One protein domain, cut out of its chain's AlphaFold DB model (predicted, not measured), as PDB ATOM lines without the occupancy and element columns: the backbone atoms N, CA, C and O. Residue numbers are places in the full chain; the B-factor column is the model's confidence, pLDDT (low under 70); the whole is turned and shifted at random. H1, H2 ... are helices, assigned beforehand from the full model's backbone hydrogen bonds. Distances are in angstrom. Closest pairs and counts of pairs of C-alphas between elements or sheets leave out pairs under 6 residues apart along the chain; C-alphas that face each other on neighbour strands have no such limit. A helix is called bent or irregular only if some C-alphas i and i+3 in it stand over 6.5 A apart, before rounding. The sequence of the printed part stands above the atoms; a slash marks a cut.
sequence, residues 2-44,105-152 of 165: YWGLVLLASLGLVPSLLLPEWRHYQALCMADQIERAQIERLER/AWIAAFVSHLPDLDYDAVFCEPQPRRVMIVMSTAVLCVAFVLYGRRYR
ATOM      1  N   TYR A   2     330.068 -79.445 505.859       71.69
ATOM      2  CA  TYR A   2     329.071 -78.961 504.873       71.69
ATOM      3  C   TYR A   2     328.687 -80.002 503.803       71.69
ATOM      4  O   TYR A   2     327.519 -80.348 503.668       71.69
ATOM      5  N   TRP A   3     329.684 -80.578 503.123       81.75
ATOM      6  CA  TRP A   3     329.468 -81.620 502.113       81.75
ATOM      7  C   TRP A   3     328.736 -82.858 502.644       81.75
ATOM      8  O   TRP A   3     327.942 -83.445 501.923       81.75
ATOM      9  N   GLY A   4     328.945 -83.219 503.914       84.00
ATOM     10  CA  GLY A   4     328.243 -84.345 504.533       84.00
ATOM     11  C   GLY A   4     326.746 -84.080 504.700       84.00
ATOM     12  O   GLY A   4     325.939 -84.956 504.417       84.00
ATOM     13  N   LEU A   5     326.368 -82.855 505.083       77.12
ATOM     14  CA  LEU A   5     324.960 -82.460 505.201       77.12
ATOM     15  C   LEU A   5     324.272 -82.372 503.836       77.12
ATOM     16  O   LEU A   5     323.128 -82.795 503.707       77.12
ATOM     17  N   VAL A   6     324.976 -81.868 502.815       77.19
ATOM     18  CA  VAL A   6     324.458 -81.821 501.439       77.19
ATOM     19  C   VAL A   6     324.218 -83.232 500.904       77.19
ATOM     20  O   VAL A   6     323.140 -83.493 500.379       77.19
ATOM     21  N   LEU A   7     325.174 -84.148 501.097       83.50
ATOM     22  CA  LEU A   7     325.029 -85.540 500.669       83.50
ATOM     23  C   LEU A   7     323.886 -86.251 501.398       83.50
ATOM     24  O   LEU A   7     323.102 -86.946 500.758       83.50
ATOM     25  N   LEU A   8     323.743 -86.043 502.710       78.00
ATOM     26  CA  LEU A   8     322.655 -86.634 503.493       78.00
ATOM     27  C   LEU A   8     321.282 -86.116 503.034       78.00
ATOM     28  O   LEU A   8     320.347 -86.897 502.869       78.00
ATOM     29  N   ALA A   9     321.167 -84.809 502.775       73.38
ATOM     30  CA  ALA A   9     319.940 -84.208 502.262       73.38
ATOM     31  C   ALA A   9     319.605 -84.714 500.849       73.38
ATOM     32  O   ALA A   9     318.455 -85.063 500.585       73.38
ATOM     33  N   SER A  10     320.596 -84.815 499.954       78.00
ATOM     34  CA  SER A  10     320.380 -85.357 498.608       78.00
ATOM     35  C   SER A  10     319.995 -86.834 498.634       78.00
ATOM     36  O   SER A  10     319.148 -87.246 497.848       78.00
ATOM     37  N   LEU A  11     320.552 -87.617 499.563       80.56
ATOM     38  CA  LEU A  11     320.256 -89.044 499.685       80.56
ATOM     39  C   LEU A  11     318.790 -89.309 500.063       80.56
ATOM     40  O   LEU A  11     318.251 -90.329 499.661       80.56
ATOM     41  N   GLY A  12     318.130 -88.401 500.792       71.25
ATOM     42  CA  GLY A  12     316.689 -88.495 501.076       71.25
ATOM     43  C   GLY A  12     315.805 -87.839 500.009       71.25
ATOM     44  O   GLY A  12     314.719 -88.327 499.687       71.25
ATOM     45  N   LEU A  13     316.269 -86.734 499.424       75.19
ATOM     46  CA  LEU A  13     315.475 -85.940 498.485       75.19
ATOM     47  C   LEU A  13     315.399 -86.567 497.086       75.19
ATOM     48  O   LEU A  13     314.344 -86.550 496.460       75.19
ATOM     49  N   VAL A  14     316.493 -87.153 496.599       80.44
ATOM     50  CA  VAL A  14     316.528 -87.794 495.277       80.44
ATOM     51  C   VAL A  14     315.549 -88.972 495.188       80.44
ATOM     52  O   VAL A  14     314.702 -88.946 494.297       80.44
ATOM     53  N   PRO A  15     315.575 -89.978 496.085       73.94
ATOM     54  CA  PRO A  15     314.635 -91.092 495.995       73.94
ATOM     55  C   PRO A  15     313.186 -90.667 496.245       73.94
ATOM     56  O   PRO A  15     312.298 -91.196 495.586       73.94
ATOM     57  N   SER A  16     312.923 -89.681 497.113       73.56
ATOM     58  CA  SER A  16     311.547 -89.217 497.360       73.56
ATOM     59  C   SER A  16     310.904 -88.511 496.159       73.56
ATOM     60  O   SER A  16     309.682 -88.556 496.023       73.56
ATOM     61  N   LEU A  17     311.699 -87.902 495.272       76.00
ATOM     62  CA  LEU A  17     311.217 -87.347 494.002       76.00
ATOM     63  C   LEU A  17     311.208 -88.379 492.871       76.00
ATOM     64  O   LEU A  17     310.303 -88.372 492.043       76.00
ATOM     65  N   LEU A  18     312.200 -89.268 492.833       79.62
ATOM     66  CA  LEU A  18     312.378 -90.206 491.726       79.62
ATOM     67  C   LEU A  18     311.412 -91.399 491.792       79.62
ATOM     68  O   LEU A  18     310.887 -91.812 490.762       79.62
ATOM     69  N   LEU A  19     311.150 -91.937 492.988       77.19
ATOM     70  CA  LEU A  19     310.239 -93.071 493.192       77.19
ATOM     71  C   LEU A  19     308.811 -92.838 492.670       77.19
ATOM     72  O   LEU A  19     308.313 -93.703 491.947       77.19
ATOM     73  N   PRO A  20     308.123 -91.720 492.981       73.56
ATOM     74  CA  PRO A  20     306.749 -91.530 492.523       73.56
ATOM     75  C   PRO A  20     306.653 -91.392 491.001       73.56
ATOM     76  O   PRO A  20     305.728 -91.950 490.412       73.56
ATOM     77  N   GLU A  21     307.597 -90.700 490.361       76.75
ATOM     78  CA  GLU A  21     307.653 -90.580 488.897       76.75
ATOM     79  C   GLU A  21     307.928 -91.933 488.242       76.75
ATOM     80  O   GLU A  21     307.258 -92.317 487.283       76.75
ATOM     81  N   TRP A  22     308.846 -92.715 488.815       79.62
ATOM     82  CA  TRP A  22     309.109 -94.075 488.360       79.62
ATOM     83  C   TRP A  22     307.861 -94.961 488.448       79.62
ATOM     84  O   TRP A  22     307.567 -95.716 487.523       79.62
ATOM     85  N   ARG A  23     307.081 -94.841 489.527       77.06
ATOM     86  CA  ARG A  23     305.821 -95.575 489.681       77.06
ATOM     87  C   ARG A  23     304.769 -95.135 488.662       77.06
ATOM     88  O   ARG A  23     304.084 -95.988 488.105       77.06
ATOM     89  N   HIS A  24     304.641 -93.832 488.400       76.69
ATOM     90  CA  HIS A  24     303.743 -93.339 487.351       76.69
ATOM     91  C   HIS A  24     304.152 -93.895 485.992       76.69
ATOM     92  O   HIS A  24     303.306 -94.409 485.266       76.69
ATOM     93  N   TYR A  25     305.451 -93.881 485.689       77.56
ATOM     94  CA  TYR A  25     305.993 -94.479 484.476       77.56
ATOM     95  C   TYR A  25     305.672 -95.977 484.379       77.56
ATOM     96  O   TYR A  25     305.192 -96.436 483.346       77.56
ATOM     97  N   GLN A  26     305.852 -96.740 485.462       78.31
ATOM     98  CA  GLN A  26     305.481 -98.157 485.490       78.31
ATOM     99  C   GLN A  26     303.982 -98.371 485.260       78.31
ATOM    100  O   GLN A  26     303.612 -99.251 484.487       78.31
ATOM    101  N   ALA A  27     303.120 -97.565 485.883       79.88
ATOM    102  CA  ALA A  27     301.674 -97.651 485.693       79.88
ATOM    103  C   ALA A  27     301.269 -97.349 484.241       79.88
ATOM    104  O   ALA A  27     300.457 -98.072 483.667       79.88
ATOM    105  N   LEU A  28     301.885 -96.334 483.630       84.88
ATOM    106  CA  LEU A  28     301.712 -95.993 482.216       84.88
ATOM    107  C   LEU A  28     302.159 -97.136 481.299       84.88
ATOM    108  O   LEU A  28     301.419 -97.519 480.398       84.88
ATOM    109  N   CYS A  29     303.327 -97.732 481.552       83.56
ATOM    110  CA  CYS A  29     303.792 -98.886 480.784       83.56
ATOM    111  C   CYS A  29     302.851-100.091 480.911       83.56
ATOM    112  O   CYS A  29     302.623-100.786 479.926       83.56
ATOM    113  N   MET A  30     302.296-100.342 482.099       79.62
ATOM    114  CA  MET A  30     301.330-101.426 482.304       79.62
ATOM    115  C   MET A  30     300.018-101.174 481.560       79.62
ATOM    116  O   MET A  30     299.477-102.095 480.955       79.62
ATOM    117  N   ALA A  31     299.526 -99.934 481.570       83.44
ATOM    118  CA  ALA A  31     298.338 -99.553 480.814       83.44
ATOM    119  C   ALA A  31     298.547 -99.759 479.304       83.44
ATOM    120  O   ALA A  31     297.732-100.418 478.666       83.44
ATOM    121  N   ASP A  32     299.685 -99.309 478.765       86.69
ATOM    122  CA  ASP A  32     300.043 -99.489 477.349       86.69
ATOM    123  C   ASP A  32     300.123-100.980 476.965       86.69
ATOM    124  O   ASP A  32     299.630-101.396 475.918       86.69
ATOM    125  N   GLN A  33     300.667-101.839 477.836       87.19
ATOM    126  CA  GLN A  33     300.672-103.286 477.587       87.19
ATOM    127  C   GLN A  33     299.263-103.886 477.524       87.19
ATOM    128  O   GLN A  33     298.995-104.729 476.664       87.19
ATOM    129  N   ILE A  34     298.363-103.464 478.416       86.38
ATOM    130  CA  ILE A  34     296.974-103.935 478.429       86.38
ATOM    131  C   ILE A  34     296.256-103.484 477.156       86.38
ATOM    132  O   ILE A  34     295.599-104.301 476.510       86.38
ATOM    133  N   GLU A  35     296.411-102.219 476.768       86.56
ATOM    134  CA  GLU A  35     295.815-101.668 475.549       86.56
ATOM    135  C   GLU A  35     296.306-102.410 474.301       86.56
ATOM    136  O   GLU A  35     295.497-102.861 473.489       86.56
ATOM    137  N   ARG A  36     297.617-102.651 474.177       91.00
ATOM    138  CA  ARG A  36     298.183-103.430 473.062       91.00
ATOM    139  C   ARG A  36     297.633-104.850 473.006       91.00
ATOM    140  O   ARG A  36     297.292-105.330 471.927       91.00
ATOM    141  N   ALA A  37     297.503-105.514 474.154       90.25
ATOM    142  CA  ALA A  37     296.935-106.857 474.215       90.25
ATOM    143  C   ALA A  37     295.449-106.881 473.814       90.25
ATOM    144  O   ALA A  37     294.986-107.859 473.223       90.25
ATOM    145  N   GLN A  38     294.696-105.820 474.115       88.00
ATOM    146  CA  GLN A  38     293.309-105.673 473.665       88.00
ATOM    147  C   GLN A  38     293.226-105.452 472.154       88.00
ATOM    148  O   GLN A  38     292.435-106.125 471.493       88.00
ATOM    149  N   ILE A  39     294.071-104.581 471.596       94.88
ATOM    150  CA  ILE A  39     294.137-104.339 470.149       94.88
ATOM    151  C   ILE A  39     294.447-105.643 469.411       94.88
ATOM    152  O   ILE A  39     293.722-106.016 468.493       94.88
ATOM    153  N   GLU A  40     295.451-106.395 469.865       94.31
ATOM    154  CA  GLU A  40     295.831-107.656 469.226       94.31
ATOM    155  C   GLU A  40     294.691-108.692 469.260       94.31
ATOM    156  O   GLU A  40     294.499-109.465 468.321       94.31
ATOM    157  N   ARG A  41     293.887-108.714 470.332       90.81
ATOM    158  CA  ARG A  41     292.694-109.571 470.406       90.81
ATOM    159  C   ARG A  41     291.644-109.166 469.376       90.81
ATOM    160  O   ARG A  41     291.183-110.031 468.632       90.81
ATOM    161  N   LEU A  42     291.320-107.876 469.301       94.06
ATOM    162  CA  LEU A  42     290.344-107.342 468.349       94.06
ATOM    163  C   LEU A  42     290.783-107.575 466.897       94.06
ATOM    164  O   LEU A  42     289.973-107.967 466.061       94.06
ATOM    165  N   GLU A  43     292.072-107.423 466.596       95.44
ATOM    166  CA  GLU A  43     292.622-107.719 465.271       95.44
ATOM    167  C   GLU A  43     292.455-109.194 464.891       95.44
ATOM    168  O   GLU A  43     292.078-109.508 463.757       95.44
ATOM    169  N   ARG A  44     292.677-110.125 465.829       94.44
ATOM    170  CA  ARG A  44     292.455-111.560 465.581       94.44
ATOM    171  C   ARG A  44     290.982-111.876 465.345       94.44
ATOM    172  O   ARG A  44     290.675-112.743 464.524       94.44
ATOM    173  N   ALA A 105     318.454-103.595 486.237       68.19
ATOM    174  CA  ALA A 105     319.170-104.512 487.136       68.19
ATOM    175  C   ALA A 105     319.823-103.830 488.356       68.19
ATOM    176  O   ALA A 105     319.873-104.411 489.438       68.19
ATOM    177  N   TRP A 106     320.274-102.582 488.207       59.34
ATOM    178  CA  TRP A 106     320.863-101.803 489.299       59.34
ATOM    179  C   TRP A 106     319.833-101.387 490.362       59.34
ATOM    180  O   TRP A 106     320.162-101.366 491.544       59.34
ATOM    181  N   ILE A 107     318.583-101.128 489.965       66.69
ATOM    182  CA  ILE A 107     317.472-100.825 490.878       66.69
ATOM    183  C   ILE A 107     317.028-102.107 491.584       66.69
ATOM    184  O   ILE A 107     316.852-102.099 492.795       66.69
ATOM    185  N   ALA A 108     316.918-103.222 490.853       62.38
ATOM    186  CA  ALA A 108     316.558-104.521 491.428       62.38
ATOM    187  C   ALA A 108     317.548-104.974 492.517       62.38
ATOM    188  O   ALA A 108     317.134-105.462 493.566       62.38
ATOM    189  N   ALA A 109     318.850-104.771 492.285       66.56
ATOM    190  CA  ALA A 109     319.902-105.068 493.255       66.56
ATOM    191  C   ALA A 109     319.872-104.142 494.483       66.56
ATOM    192  O   ALA A 109     320.232-104.563 495.579       66.56
ATOM    193  N   PHE A 110     319.438-102.890 494.306       65.56
ATOM    194  CA  PHE A 110     319.275-101.953 495.414       65.56
ATOM    195  C   PHE A 110     318.062-102.324 496.268       65.56
ATOM    196  O   PHE A 110     318.182-102.438 497.483       65.56
ATOM    197  N   VAL A 111     316.917-102.573 495.623       64.25
ATOM    198  CA  VAL A 111     315.646-102.933 496.272       64.25
ATOM    199  C   VAL A 111     315.764-104.242 497.051       64.25
ATOM    200  O   VAL A 111     315.252-104.320 498.159       64.25
ATOM    201  N   SER A 112     316.501-105.237 496.543       64.56
ATOM    202  CA  SER A 112     316.724-106.500 497.265       64.56
ATOM    203  C   SER A 112     317.599-106.368 498.519       64.56
ATOM    204  O   SER A 112     317.612-107.275 499.345       64.56
ATOM    205  N   HIS A 113     318.334-105.261 498.665       64.31
ATOM    206  CA  HIS A 113     319.138-104.946 499.850       64.31
ATOM    207  C   HIS A 113     318.412-104.053 500.864       64.31
ATOM    208  O   HIS A 113     318.932-103.836 501.961       64.31
ATOM    209  N   LEU A 114     317.238-103.516 500.524       59.06
ATOM    210  CA  LEU A 114     316.444-102.720 501.452       59.06
ATOM    211  C   LEU A 114     315.620-103.657 502.361       59.06
ATOM    212  O   LEU A 114     315.024-104.610 501.863       59.06
ATOM    213  N   PRO A 115     315.584-103.419 503.689       61.31
ATOM    214  CA  PRO A 115     314.741-104.190 504.605       61.31
ATOM    215  C   PRO A 115     313.274-104.061 504.194       61.31
ATOM    216  O   PRO A 115     312.911-103.005 503.682       61.31
ATOM    217  N   ASP A 116     312.474-105.097 504.464       62.03
ATOM    218  CA  ASP A 116     311.071-105.348 504.058       62.03
ATOM    219  C   ASP A 116     310.043-104.323 504.611       62.03
ATOM    220  O   ASP A 116     308.958-104.660 505.076       62.03
ATOM    221  N   LEU A 117     310.409-103.043 504.650       59.50
ATOM    222  CA  LEU A 117     309.502-101.944 504.926       59.50
ATOM    223  C   LEU A 117     308.627-101.705 503.696       59.50
ATOM    224  O   LEU A 117     309.122-101.669 502.571       59.50
ATOM    225  N   ASP A 118     307.346-101.427 503.925       66.88
ATOM    226  CA  ASP A 118     306.423-100.922 502.909       66.88
ATOM    227  C   ASP A 118     306.826 -99.501 502.467       66.88
ATOM    228  O   ASP A 118     306.219 -98.492 502.840       66.88
ATOM    229  N   TYR A 119     307.880 -99.393 501.650       64.00
ATOM    230  CA  TYR A 119     308.315 -98.129 501.047       64.00
ATOM    231  C   TYR A 119     307.197 -97.493 500.222       64.00
ATOM    232  O   TYR A 119     307.101 -96.270 500.144       64.00
ATOM    233  N   ASP A 120     306.318 -98.312 499.652       61.69
ATOM    234  CA  ASP A 120     305.153 -97.841 498.920       61.69
ATOM    235  C   ASP A 120     304.182 -97.065 499.820       61.69
ATOM    236  O   ASP A 120     303.756 -95.971 499.452       61.69
ATOM    237  N   ALA A 121     303.899 -97.551 501.030       64.25
ATOM    238  CA  ALA A 121     303.045 -96.831 501.975       64.25
ATOM    239  C   ALA A 121     303.697 -95.514 502.432       64.25
ATOM    240  O   ALA A 121     303.043 -94.481 502.544       64.25
ATOM    241  N   VAL A 122     305.017 -95.509 502.635       64.75
ATOM    242  CA  VAL A 122     305.729 -94.329 503.150       64.75
ATOM    243  C   VAL A 122     305.932 -93.246 502.081       64.75
ATOM    244  O   VAL A 122     305.816 -92.056 502.382       64.75
ATOM    245  N   PHE A 123     306.237 -93.622 500.836       62.41
ATOM    246  CA  PHE A 123     306.636 -92.672 499.788       62.41
ATOM    247  C   PHE A 123     305.561 -92.420 498.724       62.41
ATOM    248  O   PHE A 123     305.524 -91.321 498.160       62.41
ATOM    249  N   CYS A 124     304.674 -93.384 498.452       59.84
ATOM    250  CA  CYS A 124     303.643 -93.229 497.421       59.84
ATOM    251  C   CYS A 124     302.331 -92.659 497.977       59.84
ATOM    252  O   CYS A 124     301.597 -91.998 497.236       59.84
ATOM    253  N   GLU A 125     302.045 -92.833 499.268       74.62
ATOM    254  CA  GLU A 125     300.801 -92.357 499.869       74.62
ATOM    255  C   GLU A 125     300.826 -90.822 500.088       74.62
ATOM    256  O   GLU A 125     301.831 -90.253 500.533       74.62
ATOM    257  N   PRO A 126     299.746 -90.085 499.747       69.12
ATOM    258  CA  PRO A 126     299.800 -88.628 499.611       69.12
ATOM    259  C   PRO A 126     300.036 -87.883 500.930       69.12
ATOM    260  O   PRO A 126     300.548 -86.762 500.901       69.12
ATOM    261  N   GLN A 127     299.671 -88.470 502.075       72.44
ATOM    262  CA  GLN A 127     299.917 -87.884 503.395       72.44
ATOM    263  C   GLN A 127     301.391 -87.986 503.823       72.44
ATOM    264  O   GLN A 127     302.010 -86.930 503.998       72.44
ATOM    265  N   PRO A 128     301.994 -89.186 503.954       73.75
ATOM    266  CA  PRO A 128     303.385 -89.305 504.390       73.75
ATOM    267  C   PRO A 128     304.359 -88.681 503.382       73.75
ATOM    268  O   PRO A 128     305.327 -88.036 503.795       73.75
ATOM    269  N   ARG A 129     304.045 -88.713 502.075       67.94
ATOM    270  CA  ARG A 129     304.836 -88.038 501.035       67.94
ATOM    271  C   ARG A 129     304.962 -86.532 501.266       67.94
ATOM    272  O   ARG A 129     306.057 -85.982 501.171       67.94
ATOM    273  N   ARG A 130     303.856 -85.840 501.573       75.31
ATOM    274  CA  ARG A 130     303.886 -84.388 501.841       75.31
ATOM    275  C   ARG A 130     304.733 -84.073 503.065       75.31
ATOM    276  O   ARG A 130     305.509 -83.124 503.026       75.31
ATOM    277  N   VAL A 131     304.615 -84.880 504.117       77.94
ATOM    278  CA  VAL A 131     305.394 -84.702 505.348       77.94
ATOM    279  C   VAL A 131     306.889 -84.893 505.078       77.94
ATOM    280  O   VAL A 131     307.677 -84.037 505.473       77.94
ATOM    281  N   MET A 132     307.274 -85.939 504.339       71.75
ATOM    282  CA  MET A 132     308.657 -86.181 503.901       71.75
ATOM    283  C   MET A 132     309.214 -85.009 503.087       71.75
ATOM    284  O   MET A 132     310.274 -84.484 503.418       71.75
ATOM    285  N   ILE A 133     308.478 -84.543 502.068       76.19
ATOM    286  CA  ILE A 133     308.909 -83.423 501.217       76.19
ATOM    287  C   ILE A 133     309.117 -82.158 502.055       76.19
ATOM    288  O   ILE A 133     310.149 -81.500 501.915       76.19
ATOM    289  N   VAL A 134     308.173 -81.831 502.944       80.62
ATOM    290  CA  VAL A 134     308.248 -80.648 503.818       80.62
ATOM    291  C   VAL A 134     309.407 -80.766 504.809       80.62
ATOM    292  O   VAL A 134     310.152 -79.807 504.984       80.62
ATOM    293  N   MET A 135     309.616 -81.934 505.421       75.50
ATOM    294  CA  MET A 135     310.746 -82.182 506.324       75.50
ATOM    295  C   MET A 135     312.088 -82.040 505.600       75.50
ATOM    296  O   MET A 135     312.966 -81.317 506.070       75.50
ATOM    297  N   SER A 136     312.248 -82.667 504.433       73.56
ATOM    298  CA  SER A 136     313.485 -82.582 503.656       73.56
ATOM    299  C   SER A 136     313.760 -81.159 503.168       73.56
ATOM    300  O   SER A 136     314.890 -80.690 503.296       73.56
ATOM    301  N   THR A 137     312.747 -80.432 502.676       77.75
ATOM    302  CA  THR A 137     312.911 -79.020 502.273       77.75
ATOM    303  C   THR A 137     313.202 -78.109 503.457       77.75
ATOM    304  O   THR A 137     314.072 -77.247 503.342       77.75
ATOM    305  N   ALA A 138     312.569 -78.323 504.613       76.44
ATOM    306  CA  ALA A 138     312.868 -77.571 505.827       76.44
ATOM    307  C   ALA A 138     314.327 -77.767 506.268       76.44
ATOM    308  O   ALA A 138     315.015 -76.785 506.547       76.44
ATOM    309  N   VAL A 139     314.838 -79.004 506.258       78.31
ATOM    310  CA  VAL A 139     316.251 -79.297 506.567       78.31
ATOM    311  C   VAL A 139     317.189 -78.614 505.567       78.31
ATOM    312  O   VAL A 139     318.191 -78.023 505.970       78.31
ATOM    313  N   LEU A 140     316.848 -78.634 504.277       74.25
ATOM    314  CA  LEU A 140     317.635 -77.992 503.220       74.25
ATOM    315  C   LEU A 140     317.653 -76.464 503.374       74.25
ATOM    316  O   LEU A 140     318.718 -75.852 503.296       74.25
ATOM    317  N   CYS A 141     316.508 -75.849 503.681       77.31
ATOM    318  CA  CYS A 141     316.399 -74.423 503.988       77.31
ATOM    319  C   CYS A 141     317.211 -74.046 505.229       77.31
ATOM    320  O   CYS A 141     317.958 -73.069 505.188       77.31
ATOM    321  N   VAL A 142     317.112 -74.819 506.315       78.88
ATOM    322  CA  VAL A 142     317.893 -74.578 507.537       78.88
ATOM    323  C   VAL A 142     319.384 -74.664 507.231       78.88
ATOM    324  O   VAL A 142     320.117 -73.741 507.576       78.88
ATOM    325  N   ALA A 143     319.836 -75.702 506.523       72.62
ATOM    326  CA  ALA A 143     321.229 -75.830 506.103       72.62
ATOM    327  C   ALA A 143     321.674 -74.628 505.252       72.62
ATOM    328  O   ALA A 143     322.726 -74.038 505.508       72.62
ATOM    329  N   PHE A 144     320.853 -74.203 504.291       78.31
ATOM    330  CA  PHE A 144     321.159 -73.059 503.437       78.31
ATOM    331  C   PHE A 144     321.253 -71.747 504.226       78.31
ATOM    332  O   PHE A 144     322.175 -70.967 504.009       78.31
ATOM    333  N   VAL A 145     320.363 -71.508 505.191       81.81
ATOM    334  CA  VAL A 145     320.401 -70.311 506.050       81.81
ATOM    335  C   VAL A 145     321.634 -70.317 506.957       81.81
ATOM    336  O   VAL A 145     322.302 -69.289 507.105       81.81
ATOM    337  N   LEU A 146     321.967 -71.468 507.542       78.38
ATOM    338  CA  LEU A 146     323.085 -71.613 508.478       78.38
ATOM    339  C   LEU A 146     324.442 -71.424 507.782       78.38
ATOM    340  O   LEU A 146     325.333 -70.771 508.327       78.38
ATOM    341  N   TYR A 147     324.588 -71.949 506.563       69.62
ATOM    342  CA  TYR A 147     325.837 -71.872 505.801       69.62
ATOM    343  C   TYR A 147     325.910 -70.659 504.865       69.62
ATOM    344  O   TYR A 147     326.977 -70.062 504.738       69.62
ATOM    345  N   GLY A 148     324.796 -70.207 504.290       68.94
ATOM    346  CA  GLY A 148     324.735 -69.022 503.427       68.94
ATOM    347  C   GLY A 148     325.119 -67.728 504.150       68.94
ATOM    348  O   GLY A 148     325.735 -66.846 503.554       68.94
ATOM    349  N   ARG A 149     324.867 -67.631 505.466       65.69
ATOM    350  CA  ARG A 149     325.340 -66.493 506.279       65.69
ATOM    351  C   ARG A 149     326.861 -66.449 506.425       65.69
ATOM    352  O   ARG A 149     327.405 -65.358 506.559       65.69
ATOM    353  N   ARG A 150     327.556 -67.592 506.363       60.94
ATOM    354  CA  ARG A 150     329.026 -67.642 506.490       60.94
ATOM    355  C   ARG A 150     329.752 -67.177 505.228       60.94
ATOM    356  O   ARG A 150     330.845 -66.640 505.342       60.94
ATOM    357  N   TYR A 151     329.133 -67.297 504.054       58.75
ATOM    358  CA  TYR A 151     329.728 -66.845 502.789       58.75
ATOM    359  C   TYR A 151     329.641 -65.329 502.553       58.75
ATOM    360  O   TYR A 151     330.330 -64.816 501.679       58.75
ATOM    361  N   ARG A 152     328.844 -64.583 503.335       58.88
ATOM    362  CA  ARG A 152     328.795 -63.108 503.249       58.88
ATOM    363  C   ARG A 152     329.899 -62.394 504.030       58.88
ATOM    364  O   ARG A 152     329.991 -61.175 503.944       58.88
TER     365      ARG A 152
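This is residues 2 to 44 and 105 to 152 of the 165 residues of an uncharacterized protein of Phycisphaerales bacterium (UniProt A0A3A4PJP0). One very long helix, H1, makes the longest axis; H4 packs along its first part, residues 2 to 16, running the opposite way, and residues 24 to 44 of H1 stick out as a bare arm. Little H3 makes a corner with H4 where H4 begins, and small H2 stands off free of the other helices, joined to H3 by a loop. The printed part has 91 residues with four named helices, H1, H2, H3 and H4 in chain order, and no named strand: the class is all helix. It is extended, with a radius of gyration of the C-alphas of 19.4 A and spans of 71 by 27 by 24 A.

Start with H1, residues 2 to 44, whose residues 2 to 16 alone touch H4, residues 126 to 148; the closest C-alphas, of Leu 13 and Ser 136, are 6.5 A apart. These two run opposite ways at a shallow tilt of 33 degrees, only just short of steep. Look next at H3, residues 119 to 123: it only just touches H1, at residues 16 to 20 of H1 alone, with 3 pairs of C-alphas within 8 A, the closest those of Ser 16 and Phe 123 at 6.5 A. H3 and H4 touch only at the corner, closest at the C-alphas of Phe 123 and Arg 129, 5.1 A. H2, residues 105 to 111, is apart from H1, H3 and H4. In H2, H3 and H4 every O i to N i+4 pair is within hydrogen-bond range; in H1, 36 of 39 are.

Find C-alpha 2 at (329.071, -78.961, 504.873); from there H1 runs 62.8 A to C-alpha 44 at (292.455, -111.560, 465.581). It is neither bent nor irregular, but only just: C-alphas 17 and 20 are 6.3 A apart. H2 measures 9.9 A and H3 5.8 A. H4 runs 31.9 A to C-alpha 148 at (324.735, -69.022, 503.427).

The farthest C-alphas, of Arg 44 and Arg 152, are 71.3 A apart. Residues 45 to 104 are not printed, and C-alphas 44 and 105 are 35.0 A apart across this cut. The link from H2 to H3 is short, that from H3 to H4 tight. Mean pLDDT of the printed part is 75.1; residues 105 to 124, 126, 129 and 147 to 152 are under 70.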